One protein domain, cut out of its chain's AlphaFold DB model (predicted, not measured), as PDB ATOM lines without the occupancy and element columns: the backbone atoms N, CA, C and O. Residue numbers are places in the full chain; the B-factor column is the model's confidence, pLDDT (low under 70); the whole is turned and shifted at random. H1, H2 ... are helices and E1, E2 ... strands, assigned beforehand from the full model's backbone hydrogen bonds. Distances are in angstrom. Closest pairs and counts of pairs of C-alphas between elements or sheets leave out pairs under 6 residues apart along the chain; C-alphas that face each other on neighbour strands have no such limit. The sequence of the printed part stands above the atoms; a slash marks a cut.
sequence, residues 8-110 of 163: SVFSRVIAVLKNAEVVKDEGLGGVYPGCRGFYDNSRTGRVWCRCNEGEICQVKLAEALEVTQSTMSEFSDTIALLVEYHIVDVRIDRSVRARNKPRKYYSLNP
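Overview. This is residues 8 to 110 of the 163 residues of an uncharacterized protein of Thermococcus profundus (UniProt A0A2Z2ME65). A small three-stranded sheet forms a wall with four helices on one face: H1 and H4 over its strands, H2 and H3 beside them, and no named helix on the other face. Two long loops add to this body: residues 26 to 54, with no named element, run out to one far end of the domain near Arg 43, and residues 93 to 103 join E2 to E3 beyond one end of these strands. The printed part has 103 residues with four named helices and three named strands, in the order H1 H2 E1 H3 H4 E2 E3, and the sheet, ordered E1, E3, E2, is antiparallel throughout. The class is mixed, helices and strands, though under half of the residues are in named elements. The whole is compact, with a radius of gyration of the C-alphas of 13.5 A and spans of 41 by 30 by 30 A.

Along the chain. In the sheet, E1 is residues 55 to 57, E3 is residues 104 to 108, 13.4 A from first to last C-alpha, and E2 is residues 88 to 92, 13.0 A. E3 ends with C-alpha 108 at (13.449, -28.280, 18.571). The longest helix by residues, H4, is residues 72 to 84 and measures 18.1 A, beginning with C-alpha 72 at (27.196, -32.563, 4.396). H1, residues 8 to 18, measures 15.4 A and begins with C-alpha 8 at (20.925, -41.977, 12.486). H2 is residues 20 to 25, 8.6 A, and H3 is residues 58 to 64, 10.0 A.

Arrangement. E3 is the inner strand of the sheet, and E1 and E2 are its edge strands. E1 and E3 are antiparallel at 148 degrees between their directions, with N 56 and O 106 within hydrogen-bond range at 2.8 A. E2 and E3 form a hairpin, antiparallel at 153 degrees, with N 89 and O 107 at 2.8 A and N 105 and O 91 at 2.9 A. H1 and H4 on one face of the sheet make two layers, a layer of helices over a layer of strands. The local plane under each helix is only just fitted, to 6 C-alphas of the sheet. H1 lies over E3 and E2 at a height of 10.0 A over the sheet and runs across the strands, at 86 degrees to E2 on the local plane; the C-alphas of Leu 17 and Leu 108, the closest of H1 and E3, are 5.6 A apart. H4 lies over E2 at a height of 10.8 A and stands up from the sheet, its line rising 59 degrees out of the local plane; the closest C-alphas of H4 and E2, those of Leu 82 and Val 88, are 5.5 A apart. With residues 74 to 78 alone, H4 touches H1 at a steep tilt of 59 degrees, running the same way; the closest C-alphas are those of Val 9 and Phe 75, 6.7 A. H2 and H3 are on the same face as H1 and H4 but over none of the strands. H3 and H1 only just touch, with 3 pairs of C-alphas within 8 A, the closest those of Val 16 and Ala 64 at 7.1 A. H2 and H3 are close but not clearly touching, while H4 is apart from both. E1, H3, H4 and E2 form a split strand-helix-strand unit, two strands running the same way with E3 between them, and its crossover is right-handed. In H1, H2, H3 and H4 every O i to N i+4 pair is within hydrogen-bond range.

Size, cuts and confidence. The two C-alphas farthest apart are those of Arg 43 and Tyr 85, 42.3 A. The printed part runs from residue 8 to 110 with no cut. The links from H2 to E1, 29 residues, and from E2 to E3, 11 residues, are long. The mean pLDDT of the printed part is 78.1, and it is under 70 at residues 26 to 49 and 98 to 101.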
ATOM      1  N   SER A   8      19.718 -42.262  11.707       88.88
ATOM      2  CA  SER A   8      20.925 -41.977  12.486       88.88
ATOM      3  C   SER A   8      21.139 -40.470  12.584       88.88
ATOM      4  O   SER A   8      21.235 -39.925  13.684       88.88
ATOM      5  N   VAL A   9      21.114 -39.765  11.450       89.38
ATOM      6  CA  VAL A   9      21.244 -38.300  11.431       89.38
ATOM      7  C   VAL A   9      20.076 -37.646  12.171       89.38
ATOM      8  O   VAL A   9      20.303 -36.784  13.019       89.38
ATOM      9  N   PHE A  10      18.845 -38.101  11.929       92.69
ATOM     10  CA  PHE A  10      17.649 -37.636  12.636       92.69
ATOM     11  C   PHE A  10      17.793 -37.747  14.156       92.69
ATOM     12  O   PHE A  10      17.675 -36.747  14.863       92.69
ATOM     13  N   SER A  11      18.076 -38.948  14.669       93.56
ATOM     14  CA  SER A  11      18.147 -39.179  16.116       93.56
ATOM     15  C   SER A  11      19.235 -38.333  16.776       93.56
ATOM     16  O   SER A  11      19.010 -37.789  17.858       93.56
ATOM     17  N   ARG A  12      20.376 -38.140  16.101       93.94
ATOM     18  CA  ARG A  12      21.453 -37.261  16.570       93.94
ATOM     19  C   ARG A  12      21.036 -35.791  16.579       93.94
ATOM     20  O   ARG A  12      21.295 -35.113  17.570       93.94
ATOM     21  N   VAL A  13      20.352 -35.299  15.539       94.81
ATOM     22  CA  VAL A  13      19.815 -33.923  15.505       94.81
ATOM     23  C   VAL A  13      18.858 -33.695  16.674       94.81
ATOM     24  O   VAL A  13      19.020 -32.727  17.416       94.81
ATOM     25  N   ILE A  14      17.904 -34.606  16.891       96.44
ATOM     26  CA  ILE A  14      16.956 -34.511  18.008       96.44
ATOM     27  C   ILE A  14      17.692 -34.549  19.348       96.44
ATOM     28  O   ILE A  14      17.418 -33.725  20.216       96.44
ATOM     29  N   ALA A  15      18.646 -35.466  19.529       95.50
ATOM     30  CA  ALA A  15      19.418 -35.569  20.765       95.50
ATOM     31  C   ALA A  15      20.192 -34.278  21.068       95.50
ATOM     32  O   ALA A  15      20.160 -33.802  22.203       95.50
ATOM     33  N   VAL A  16      20.831 -33.685  20.057       93.50
ATOM     34  CA  VAL A  16      21.566 -32.425  20.190       93.50
ATOM     35  C   VAL A  16      20.625 -31.275  20.552       93.50
ATOM     36  O   VAL A  16      20.888 -30.561  21.516       93.50
ATOM     37  N   LEU A  17      19.500 -31.113  19.847       95.31
ATOM     38  CA  LEU A  17      18.574 -30.003  20.097       95.31
ATOM     39  C   LEU A  17      17.799 -30.151  21.419       95.31
ATOM     40  O   LEU A  17      17.581 -29.155  22.104       95.31
ATOM     41  N   LYS A  18      17.451 -31.377  21.843       95.88
ATOM     42  CA  LYS A  18      16.866 -31.626  23.179       95.88
ATOM     43  C   LYS A  18      17.806 -31.231  24.315       95.88
ATOM     44  O   LYS A  18      17.334 -30.897  25.396       95.88
ATOM     45  N   ASN A  19      19.113 -31.294  24.077       92.69
ATOM     46  CA  ASN A  19      20.147 -30.975  25.054       92.69
ATOM     47  C   ASN A  19      20.891 -29.686  24.674       92.69
ATOM     48  O   ASN A  19      22.080 -29.553  24.957       92.69
ATOM     49  N   ALA A  20      20.205 -28.735  24.027       89.19
ATOM     50  CA  ALA A  20      20.838 -27.545  23.467       89.19
ATOM     51  C   ALA A  20      21.651 -26.746  24.490       89.19
ATOM     52  O   ALA A  20      22.750 -26.310  24.165       89.19
ATOM     53  N   GLU A  21      21.164 -26.582  25.721       85.94
ATOM     54  CA  GLU A  21      21.912 -25.878  26.775       85.94
ATOM     55  C   GLU A  21      23.222 -26.588  27.130       85.94
ATOM     56  O   GLU A  21      24.281 -25.967  27.136       85.94
ATOM     57  N   VAL A  22      23.173 -27.910  27.298       84.69
ATOM     58  CA  VAL A  22      24.355 -28.729  27.594       84.69
ATOM     59  C   VAL A  22      25.356 -28.662  26.441       84.69
ATOM     60  O   VAL A  22      26.526 -28.373  26.655       84.69
ATOM     61  N   VAL A  23      24.898 -28.825  25.196       82.44
ATOM     62  CA  VAL A  23      25.758 -28.747  24.000       82.44
ATOM     63  C   VAL A  23      26.352 -27.349  23.812       82.44
ATOM     64  O   VAL A  23      27.466 -27.201  23.294       82.44
ATOM     65  N   LYS A  24      25.618 -26.303  24.213       77.19
ATOM     66  CA  LYS A  24      26.140 -24.940  24.238       77.19
ATOM     67  C   LYS A  24      27.279 -24.841  25.246       77.19
ATOM     68  O   LYS A  24      28.321 -24.324  24.856       77.19
ATOM     69  N   ASP A  25      27.107 -25.338  26.466       71.69
ATOM     70  CA  ASP A  25      28.043 -25.148  27.579       71.69
ATOM     71  C   ASP A  25      29.271 -26.084  27.539       71.69
ATOM     72  O   ASP A  25      30.392 -25.635  27.789       71.69
ATOM     73  N   GLU A  26      29.099 -27.352  27.152       62.38
ATOM     74  CA  GLU A  26      30.130 -28.402  27.126       62.38
ATOM     75  C   GLU A  26      31.043 -28.327  25.891       62.38
ATOM     76  O   GLU A  26      31.162 -29.279  25.126       62.38
ATOM     77  N   GLY A  27      31.715 -27.201  25.644       53.22
ATOM     78  CA  GLY A  27      32.708 -27.113  24.565       53.22
ATOM     79  C   GLY A  27      33.639 -28.342  24.529       53.22
ATOM     80  O   GLY A  27      34.460 -28.515  25.427       53.22
ATOM     81  N   LEU A  28      33.506 -29.199  23.503       42.19
ATOM     82  CA  LEU A  28      34.369 -30.364  23.279       42.19
ATOM     83  C   LEU A  28      35.821 -29.880  23.159       42.19
ATOM     84  O   LEU A  28      36.220 -29.332  22.135       42.19
ATOM     85  N   GLY A  29      36.599 -30.054  24.227       39.12
ATOM     86  CA  GLY A  29      38.037 -29.800  24.236       39.12
ATOM     87  C   GLY A  29      38.445 -28.332  24.372       39.12
ATOM     88  O   GLY A  29      39.051 -27.774  23.469       39.12
ATOM     89  N   GLY A  30      38.181 -27.719  25.529       34.62
ATOM     90  CA  GLY A  30      39.132 -26.818  26.203       34.62
ATOM     91  C   GLY A  30      39.567 -25.501  25.539       34.62
ATOM     92  O   GLY A  30      40.362 -24.793  26.152       34.62
ATOM     93  N   VAL A  31      39.083 -25.130  24.347       40.50
ATOM     94  CA  VAL A  31      39.517 -23.881  23.685       40.50
ATOM     95  C   VAL A  31      38.440 -22.787  23.696       40.50
ATOM     96  O   VAL A  31      38.796 -21.611  23.727       40.50
ATOM     97  N   TYR A  32      37.140 -23.111  23.770       41.09
ATOM     98  CA  TYR A  32      36.083 -22.083  23.741       41.09
ATOM     99  C   TYR A  32      34.855 -22.440  24.604       41.09
ATOM    100  O   TYR A  32      34.219 -23.465  24.352       41.09
ATOM    101  N   PRO A  33      34.478 -21.605  25.595       44.19
ATOM    102  CA  PRO A  33      33.271 -21.809  26.388       44.19
ATOM    103  C   PRO A  33      32.031 -21.352  25.607       44.19
ATOM    104  O   PRO A  33      31.982 -20.220  25.114       44.19
ATOM    105  N   GLY A  34      30.993 -22.187  25.550       50.81
ATOM    106  CA  GLY A  34      29.674 -21.746  25.104       50.81
ATOM    107  C   GLY A  34      29.487 -21.688  23.582       50.81
ATOM    108  O   GLY A  34      30.396 -21.307  22.839       50.81
ATOM    109  N   CYS A  35      28.239 -21.764  23.105       48.09
ATOM    110  CA  CYS A  35      27.834 -21.022  21.891       48.09
ATOM    111  C   CYS A  35      27.801 -19.502  22.150       48.09
ATOM    112  O   CYS A  35      26.877 -18.795  21.760       48.09
ATOM    113  N   ARG A  36      28.827 -19.004  22.847       46.09
ATOM    114  CA  ARG A  36      29.149 -17.605  23.109       46.09
ATOM    115  C   ARG A  36      30.500 -17.223  22.482       46.09
ATOM    116  O   ARG A  36      30.952 -16.105  22.685       46.09
ATOM    117  N   GLY A  37      31.150 -18.114  21.721       43.34
ATOM    118  CA  GLY A  37      32.606 -18.038  21.534       43.34
ATOM    119  C   GLY A  37      33.188 -18.302  20.145       43.34
ATOM    120  O   GLY A  37      34.322 -18.757  20.083       43.34
ATOM    121  N   PHE A  38      32.511 -17.994  19.033       44.97
ATOM    122  CA  PHE A  38      33.262 -17.799  17.780       44.97
ATOM    123  C   PHE A  38      33.841 -16.383  17.785       44.97
ATOM    124  O   PHE A  38      33.103 -15.420  17.582       44.97
ATOM    125  N   TYR A  39      35.136 -16.256  18.080       49.62
ATOM    126  CA  TYR A  39      35.879 -14.994  18.068       49.62
ATOM    127  C   TYR A  39      36.432 -14.733  16.662       49.62
ATOM    128  O   TYR A  39      37.123 -15.570  16.098       49.62
ATOM    129  N   ASP A  40      36.180 -13.547  16.107       44.75
ATOM    130  CA  ASP A  40      36.929 -13.034  14.936       44.75
ATOM    131  C   ASP A  40      38.297 -12.471  15.383       44.75
ATOM    132  O   ASP A  40      39.205 -12.270  14.586       44.75
ATOM    133  N   ASN A  41      38.453 -12.201  16.688       45.06
ATOM    134  CA  ASN A  41      39.643 -11.598  17.278       45.06
ATOM    135  C   ASN A  41      39.609 -11.711  18.822       45.06
ATOM    136  O   ASN A  41      38.682 -11.200  19.460       45.06
ATOM    137  N   SER A  42      40.633 -12.316  19.433       47.91
ATOM    138  CA  SER A  42      40.798 -12.421  20.897       47.91
ATOM    139  C   SER A  42      40.948 -11.064  21.610       47.91
ATOM    140  O   SER A  42      40.719 -10.971  22.811       47.91
ATOM    141  N   ARG A  43      41.273  -9.991  20.876       44.12
ATOM    142  CA  ARG A  43      41.377  -8.602  21.358       44.12
ATOM    143  C   ARG A  43      40.070  -7.799  21.317       44.12
ATOM    144  O   ARG A  43      40.002  -6.795  22.015       44.12
ATOM    145  N   THR A  44      39.062  -8.158  20.508       48.09
ATOM    146  CA  THR A  44      37.826  -7.338  20.356       48.09
ATOM    147  C   THR A  44      36.543  -7.997  20.860       48.09
ATOM    148  O   THR A  44      35.506  -7.336  20.881       48.09
ATOM    149  N   GLY A  45      36.581  -9.270  21.274       50.16
ATOM    150  CA  GLY A  45      35.494  -9.909  22.032       50.16
ATOM    151  C   GLY A  45      34.138 -10.017  21.318       50.16
ATOM    152  O   GLY A  45      33.105 -10.110  21.979       50.16
ATOM    153  N   ARG A  46      34.085  -9.972  19.979       49.81
ATOM    154  CA  ARG A  46      32.803 -10.032  19.253       49.81
ATOM    155  C   ARG A  46      32.243 -11.456  19.217       49.81
ATOM    156  O   ARG A  46      32.784 -12.311  18.525       49.81
ATOM    157  N   VAL A  47      31.124 -11.651  19.914       53.94
ATOM    158  CA  VAL A  47      30.323 -12.884  19.949       53.94
ATOM    159  C   VAL A  47      29.433 -12.979  18.702       53.94
ATOM    160  O   VAL A  47      28.536 -12.149  18.521       53.94
ATOM    161  N   TRP A  48      29.662 -13.984  17.845       56.81
ATOM    162  CA  TRP A  48      28.861 -14.194  16.623       56.81
ATOM    163  C   TRP A  48      27.745 -15.231  16.759       56.81
ATOM    164  O   TRP A  48      26.754 -15.127  16.043       56.81
ATOM    165  N   CYS A  49      27.871 -16.196  17.674       66.00
ATOM    166  CA  CYS A  49      26.768 -17.094  18.012       66.00
ATOM    167  C   CYS A  49      25.879 -16.415  19.065       66.00
ATOM    168  O   CYS A  49      26.305 -16.227  20.201       66.00
ATOM    169  N   ARG A  50      24.660 -16.015  18.687       71.00
ATOM    170  CA  ARG A  50      23.634 -15.494  19.610       71.00
ATOM    171  C   ARG A  50      22.439 -16.441  19.638       71.00
ATOM    172  O   ARG A  50      21.404 -16.142  19.045       71.00
ATOM    173  N   CYS A  51      22.631 -17.610  20.240       77.94
ATOM    174  CA  CYS A  51      21.527 -18.541  20.465       77.94
ATOM    175  C   CYS A  51      20.627 -18.029  21.584       77.94
ATOM    176  O   CYS A  51      21.132 -17.584  22.616       77.94
ATOM    177  N   ASN A  52      19.322 -18.155  21.391       85.81
ATOM    178  CA  ASN A  52      18.357 -18.086  22.476       85.81
ATOM    179  C   ASN A  52      18.357 -19.406  23.274       85.81
ATOM    180  O   ASN A  52      19.107 -20.348  22.980       85.81
ATOM    181  N   GLU A  53      17.520 -19.464  24.305       84.94
ATOM    182  CA  GLU A  53      17.193 -20.710  25.000       84.94
ATOM    183  C   GLU A  53      16.640 -21.746  24.007       84.94
ATOM    184  O   GLU A  53      15.877 -21.399  23.103       84.94
ATOM    185  N   GLY A  54      17.094 -22.995  24.114       87.62
ATOM    186  CA  GLY A  54      16.710 -24.091  23.219       87.62
ATOM    187  C   GLY A  54      17.269 -24.012  21.792       87.62
ATOM    188  O   GLY A  54      17.036 -24.922  20.998       87.62
ATOM    189  N   GLU A  55      18.017 -22.959  21.442       90.56
ATOM    190  CA  GLU A  55      18.605 -22.793  20.111       90.56
ATOM    191  C   GLU A  55      20.078 -23.222  20.047       90.56
ATOM    192  O   GLU A  55      20.856 -23.016  20.982       90.56
ATOM    193  N   ILE A  56      20.489 -23.713  18.875       87.88
ATOM    194  CA  ILE A  56      21.883 -23.967  18.495       87.88
ATOM    195  C   ILE A  56      22.158 -23.344  17.123       87.88
ATOM    196  O   ILE A  56      21.394 -23.520  16.176       87.88
ATOM    197  N   CYS A  57      23.266 -22.618  16.968       86.19
ATOM    198  CA  CYS A  57      23.633 -22.062  15.665       86.19
ATOM    199  C   CYS A  57      24.150 -23.144  14.706       86.19
ATOM    200  O   CYS A  57      24.697 -24.161  15.129       86.19
ATOM    201  N   GLN A  58      24.053 -22.887  13.401       86.12
ATOM    202  CA  GLN A  58      24.462 -23.823  12.348       86.12
ATOM    203  C   GLN A  58      25.852 -24.433  12.540       86.12
ATOM    204  O   GLN A  58      26.024 -25.626  12.319       86.12
ATOM    205  N   VAL A  59      26.834 -23.623  12.940       80.81
ATOM    206  CA  VAL A  59      28.217 -24.089  13.107       80.81
ATOM    207  C   VAL A  59      28.306 -25.068  14.272       80.81
ATOM    208  O   VAL A  59      28.828 -26.162  14.107       80.81
ATOM    209  N   LYS A  60      27.712 -24.723  15.420       81.50
ATOM    210  CA  LYS A  60      27.751 -25.574  16.611       81.50
ATOM    211  C   LYS A  60      26.961 -26.870  16.427       81.50
ATOM    212  O   LYS A  60      27.379 -27.913  16.915       81.50
ATOM    213  N   LEU A  61      25.846 -26.813  15.697       87.25
ATOM    214  CA  LEU A  61      25.080 -28.003  15.335       87.25
ATOM    215  C   LEU A  61      25.905 -28.929  14.429       87.25
ATOM    216  O   LEU A  61      25.967 -30.125  14.683       87.25
ATOM    217  N   ALA A  62      26.580 -28.378  13.415       85.75
ATOM    218  CA  ALA A  62      27.451 -29.153  12.535       85.75
ATOM    219  C   ALA A  62      28.643 -29.774  13.287       85.75
ATOM    220  O   ALA A  62      28.971 -30.930  13.041       85.75
ATOM    221  N   GLU A  63      29.249 -29.044  14.230       83.25
ATOM    222  CA  GLU A  63      30.314 -29.555  15.104       83.25
ATOM    223  C   GLU A  63      29.833 -30.701  15.996       83.25
ATOM    224  O   GLU A  63      30.457 -31.756  16.016       83.25
ATOM    225  N   ALA A  64      28.712 -30.522  16.703       84.75
ATOM    226  CA  ALA A  64      28.153 -31.542  17.592       84.75
ATOM    227  C   ALA A  64      27.753 -32.825  16.843       84.75
ATOM    228  O   ALA A  64      27.723 -33.914  17.412       84.75
ATOM    229  N   LEU A  65      27.441 -32.693  15.554       88.06
ATOM    230  CA  LEU A  65      27.095 -33.797  14.670       88.06
ATOM    231  C   LEU A  65      28.289 -34.317  13.859       88.06
ATOM    232  O   LEU A  65      28.111 -35.237  13.058       88.06
ATOM    233  N   GLU A  66      29.491 -33.776  14.079       86.50
ATOM    234  CA  GLU A  66      30.721 -34.144  13.366       86.50
ATOM    235  C   GLU A  66      30.520 -34.152  11.841       86.50
ATOM    236  O   GLU A  66      30.967 -35.049  11.126       86.50
ATOM    237  N   VAL A  67      29.782 -33.161  11.328       84.62
ATOM    238  CA  VAL A  67      29.464 -33.079   9.901       84.62
ATOM    239  C   VAL A  67      30.745 -32.791   9.129       84.62
ATOM    240  O   VAL A  67      31.364 -31.736   9.266       84.62
ATOM    241  N   THR A  68      31.122 -33.733   8.275       85.19
ATOM    242  CA  THR A  68      32.265 -33.620   7.370       85.19
ATOM    243  C   THR A  68      31.800 -33.206   5.973       85.19
ATOM    244  O   THR A  68      30.602 -33.144   5.693       85.19
ATOM    245  N   GLN A  69      32.734 -32.935   5.054       82.88
ATOM    246  CA  GLN A  69      32.362 -32.650   3.662       82.88
ATOM    247  C   GLN A  69      31.602 -33.811   3.004       82.88
ATOM    248  O   GLN A  69      30.693 -33.557   2.218       82.88
ATOM    249  N   SER A  70      31.930 -35.064   3.338       84.06
ATOM    250  CA  SER A  70      31.266 -36.241   2.767       84.06
ATOM    251  C   SER A  70      29.849 -36.447   3.299       84.06
ATOM    252  O   SER A  70      29.004 -36.939   2.562       84.06
ATOM    253  N   THR A  71      29.560 -36.032   4.535       83.75
ATOM    254  CA  THR A  71      28.234 -36.194   5.164       83.75
ATOM    255  C   THR A  71      27.367 -34.934   5.076       83.75
ATOM    256  O   THR A  71      26.241 -34.909   5.569       83.75
ATOM    257  N   MET A  72      27.873 -33.862   4.455       83.94
ATOM    258  CA  MET A  72      27.196 -32.563   4.396       83.94
ATOM    259  C   MET A  72      25.873 -32.618   3.622       83.94
ATOM    260  O   MET A  72      24.922 -31.937   4.011       83.94
ATOM    261  N   SER A  73      25.804 -33.407   2.541       84.62
ATOM    262  CA  SER A  73      24.573 -33.542   1.746       84.62
ATOM    263  C   SER A  73      23.473 -34.203   2.569       84.62
ATOM    264  O   SER A  73      22.421 -33.609   2.758       84.62
ATOM    265  N   GLU A  74      23.757 -35.375   3.145       83.81
ATOM    266  CA  GLU A  74      22.807 -36.143   3.961       83.81
ATOM    267  C   GLU A  74      22.308 -35.338   5.165       83.81
ATOM    268  O   GLU A  74      21.112 -35.318   5.466       83.81
ATOM    269  N   PHE A  75      23.216 -34.612   5.824       86.81
ATOM    270  CA  PHE A  75      22.863 -33.691   6.898       86.81
ATOM    271  C   PHE A  75      21.938 -32.567   6.415       86.81
ATOM    272  O   PHE A  75      20.934 -32.276   7.064       86.81
ATOM    273  N   SER A  76      22.259 -31.941   5.279       87.94
ATOM    274  CA  SER A  76      21.474 -30.831   4.729       87.94
ATOM    275  C   SER A  76      20.075 -31.275   4.312       87.94
ATOM    276  O   SER A  76      19.110 -30.580   4.627       87.94
ATOM    277  N   ASP A  77      19.965 -32.435   3.664       89.88
ATOM    278  CA  ASP A  77      18.697 -33.014   3.218       89.88
ATOM    279  C   ASP A  77      17.830 -33.417   4.415       89.88
ATOM    280  O   ASP A  77      16.648 -33.075   4.469       89.88
ATOM    281  N   THR A  78      18.432 -34.058   5.425       91.31
ATOM    282  CA  THR A  78      17.727 -34.417   6.663       91.31
ATOM    283  C   THR A  78      17.221 -33.166   7.371       91.31
ATOM    284  O   THR A  78      16.040 -33.078   7.678       91.31
ATOM    285  N   ILE A  79      18.073 -32.160   7.597       92.94
ATOM    286  CA  ILE A  79      17.649 -30.914   8.247       92.94
ATOM    287  C   ILE A  79      16.550 -30.212   7.451       92.94
ATOM    288  O   ILE A  79      15.601 -29.732   8.059       92.94
ATOM    289  N   ALA A  80      16.647 -30.150   6.122       93.44
ATOM    290  CA  ALA A  80      15.603 -29.545   5.298       93.44
ATOM    291  C   ALA A  80      14.251 -30.242   5.506       93.44
ATOM    292  O   ALA A  80      13.256 -29.561   5.741       93.44
ATOM    293  N   LEU A  81      14.244 -31.578   5.522       94.75
ATOM    294  CA  LEU A  81      13.045 -32.376   5.769       94.75
ATOM    295  C   LEU A  81      12.476 -32.146   7.178       94.75
ATOM    296  O   LEU A  81      11.275 -31.963   7.342       94.75
ATOM    297  N   LEU A  82      13.325 -32.095   8.210       96.31
ATOM    298  CA  LEU A  82      12.863 -31.830   9.579       96.31
ATOM    299  C   LEU A  82      12.286 -30.419   9.748       96.31
ATOM    300  O   LEU A  82      11.401 -30.219  10.576       96.31
ATOM    301  N   VAL A  83      12.778 -29.452   8.976       96.31
ATOM    302  CA  VAL A  83      12.250 -28.082   8.966       96.31
ATOM    303  C   VAL A  83      10.924 -28.002   8.218       96.31
ATOM    304  O   VAL A  83      10.008 -27.336   8.686       96.31
ATOM    305  N   GLU A  84      10.806 -28.698   7.089       96.31
ATOM    306  CA  GLU A  84       9.563 -28.797   6.315       96.31
ATOM    307  C   GLU A  84       8.414 -29.368   7.153       96.31
ATOM    308  O   GLU A  84       7.300 -28.854   7.104       96.31
ATOM    309  N   TYR A  85       8.707 -30.370   7.983       97.06
ATOM    310  CA  TYR A  85       7.730 -30.999   8.870       97.06
ATOM    311  C   TYR A  85       7.595 -30.317  10.235       97.06
ATOM    312  O   TYR A  85       6.957 -30.877  11.114       97.06
ATOM    313  N   HIS A  86       8.184 -29.137  10.460       97.62
ATOM    314  CA  HIS A  86       8.129 -28.442  11.758       97.62
ATOM    315  C   HIS A  86       8.617 -29.289  12.949       97.62
ATOM    316  O   HIS A  86       8.215 -29.087  14.091       97.62
ATOM    317  N   ILE A  87       9.505 -30.250  12.713       98.00
ATOM    318  CA  ILE A  87      10.199 -30.983  13.780       98.00
ATOM    319  C   ILE A  87      11.316 -30.093  14.342       98.00
ATOM    320  O   ILE A  87      11.562 -30.063  15.548       98.00
ATOM    321  N   VAL A  88      11.976 -29.340  13.459       98.00
ATOM    322  CA  VAL A  88      13.021 -28.367  13.790       98.00
ATOM    323  C   VAL A  88      12.600 -26.991  13.293       98.00
ATOM    324  O   VAL A  88      12.310 -26.814  12.113       98.00
ATOM    325  N   ASP A  89      12.647 -25.994  14.166       97.56
ATOM    326  CA  ASP A  89      12.424 -24.603  13.792       97.56
ATOM    327  C   ASP A  89      13.747 -23.925  13.427       97.56
ATOM    328  O   ASP A  89      14.802 -24.220  13.997       97.56
ATOM    329  N   VAL A  90      13.696 -22.989  12.472       95.88
ATOM    330  CA  VAL A  90      14.873 -22.224  12.039       95.88
ATOM    331  C   VAL A  90      14.630 -20.734  12.165       95.88
ATOM    332  O   VAL A  90      13.859 -20.141  11.408       95.88
ATOM    333  N   ARG A  91      15.404 -20.086  13.031       92.81
ATOM    334  CA  ARG A  91      15.533 -18.632  13.042       92.81
ATOM    335  C   ARG A  91      16.681 -18.207  12.134       92.81
ATOM    336  O   ARG A  91      17.809 -18.687  12.247       92.81
ATOM    337  N   ILE A  92      16.402 -17.260  11.237       90.56
ATOM    338  CA  ILE A  92      17.410 -16.668  10.351       90.56
ATOM    339  C   ILE A  92      17.726 -15.248  10.815       90.56
ATOM    340  O   ILE A  92      16.891 -14.350  10.703       90.56
ATOM    341  N   ASP A  93      18.958 -15.013  11.267       85.00
ATOM    342  CA  ASP A  93      19.439 -13.667  11.569       85.00
ATOM    343  C   ASP A  93      19.821 -12.936  10.271       85.00
ATOM    344  O   ASP A  93      20.836 -13.206   9.618       85.00
ATOM    345  N   ARG A  94      18.965 -11.990   9.871       84.50
ATOM    346  CA  ARG A  94      19.152 -11.164   8.669       84.50
ATOM    347  C   ARG A  94      20.124 -10.000   8.883       84.50
ATOM    348  O   ARG A  94      20.580  -9.423   7.898       84.50
ATOM    349  N   SER A  95      20.457  -9.661  10.131       78.62
ATOM    350  CA  SER A  95      21.414  -8.592  10.446       78.62
ATOM    351  C   SER A  95      22.862  -9.014  10.160       78.62
ATOM    352  O   SER A  95      23.714  -8.186   9.827       78.62
ATOM    353  N   VAL A  96      23.134 -10.320  10.203       72.31
ATOM    354  CA  VAL A  96      24.437 -10.908   9.897       72.31
ATOM    355  C   VAL A  96      24.652 -10.956   8.381       72.31
ATOM    356  O   VAL A  96      24.114 -11.808   7.675       72.31
ATOM    357  N   ARG A  97      25.469 -10.024   7.873       70.06
ATOM    358  CA  ARG A  97      25.800  -9.900   6.438       70.06
ATOM    359  C   ARG A  97      27.095 -10.599   6.012       70.06
ATOM    360  O   ARG A  97      27.292 -10.822   4.822       70.06
ATOM    361  N   ALA A  98      27.994 -10.925   6.945       69.19
ATOM    362  CA  ALA A  98      29.277 -11.539   6.592       69.19
ATOM    363  C   ALA A  98      29.113 -13.036   6.289       69.19
ATOM    364  O   ALA A  98      28.396 -13.739   6.998       69.19
ATOM    365  N   ARG A  99      29.800 -13.521   5.246       64.81
ATOM    366  CA  ARG A  99      29.690 -14.910   4.764       64.81
ATOM    367  C   ARG A  99      30.212 -15.953   5.757       64.81
ATOM    368  O   ARG A  99      29.769 -17.090   5.719       64.81
ATOM    369  N   ASN A 100      31.129 -15.567   6.637       65.06
ATOM    370  CA  ASN A 100      31.799 -16.442   7.600       65.06
ATOM    371  C   ASN A 100      31.080 -16.535   8.957       65.06
ATOM    372  O   ASN A 100      31.694 -16.921   9.946       65.06
ATOM    373  N   LYS A 101      29.807 -16.131   9.036       69.81
ATOM    374  CA  LYS A 101      29.068 -16.052  10.301       69.81
ATOM    375  C   LYS A 101      27.811 -16.906  10.257       69.81
ATOM    376  O   LYS A 101      27.127 -16.907   9.229       69.81
ATOM    377  N   PRO A 102      27.469 -17.595  11.361       74.12
ATOM    378  CA  PRO A 102      26.241 -18.366  11.425       74.12
ATOM    379  C   PRO A 102      25.040 -17.431  11.271       74.12
ATOM    380  O   PRO A 102      24.884 -16.458  12.007       74.12
ATOM    381  N   ARG A 103      24.189 -17.732  10.289       84.50
ATOM    382  CA  ARG A 103      22.931 -17.006  10.048       84.50
ATOM    383  C   ARG A 103      21.706 -17.810  10.449       84.50
ATOM    384  O   ARG A 103      20.647 -17.219  10.619       84.50
ATOM    385  N   LYS A 104      21.843 -19.130  10.561       89.38
ATOM    386  CA  LYS A 104      20.768 -20.052  10.924       89.38
ATOM    387  C   LYS A 104      20.961 -20.528  12.357       89.38
ATOM    388  O   LYS A 104      22.077 -20.875  12.753       89.38
ATOM    389  N   TYR A 105      19.859 -20.544  13.086       91.12
ATOM    390  CA  TYR A 105      19.743 -21.019  14.453       91.12
ATOM    391  C   TYR A 105      18.598 -22.017  14.484       91.12
ATOM    392  O   TYR A 105      17.536 -21.729  13.942       91.12
ATOM    393  N   TYR A 106      18.853 -23.183  15.054       95.00
ATOM    394  CA  TYR A 106      17.959 -24.329  15.048       95.00
ATOM    395  C   TYR A 106      17.456 -24.568  16.462       95.00
ATOM    396  O   TYR A 106      18.267 -24.595  17.386       95.00
ATOM    397  N   SER A 107      16.158 -24.773  16.624       96.44
ATOM    398  CA  SER A 107      15.546 -25.204  17.881       96.44
ATOM    399  C   SER A 107      14.635 -26.391  17.628       96.44
ATOM    400  O   SER A 107      14.129 -26.577  16.523       96.44
ATOM    401  N   LEU A 108      14.430 -27.210  18.653       97.94
ATOM    402  CA  LEU A 108      13.449 -28.280  18.571       97.94
ATOM    403  C   LEU A 108      12.051 -27.695  18.757       97.94
ATOM    404  O   LEU A 108      11.818 -26.977  19.731       97.94
ATOM    405  N   ASN A 109      11.134 -28.014  17.850       97.75
ATOM    406  CA  ASN A 109       9.749 -27.598  18.003       97.75
ATOM    407  C   ASN A 109       9.123 -28.314  19.223       97.75
ATOM    408  O   ASN A 109       9.383 -29.504  19.412       97.75
ATOM    409  N   PRO A 110       8.312 -27.658  20.071       97.00
ATOM    410  CA  PRO A 110       7.678 -28.321  21.216       97.00
ATOM    411  C   PRO A 110       6.804 -29.530  20.839       97.00
ATOM    412  O   PRO A 110       6.756 -30.499  21.597       97.00
TER     413      PRO A 110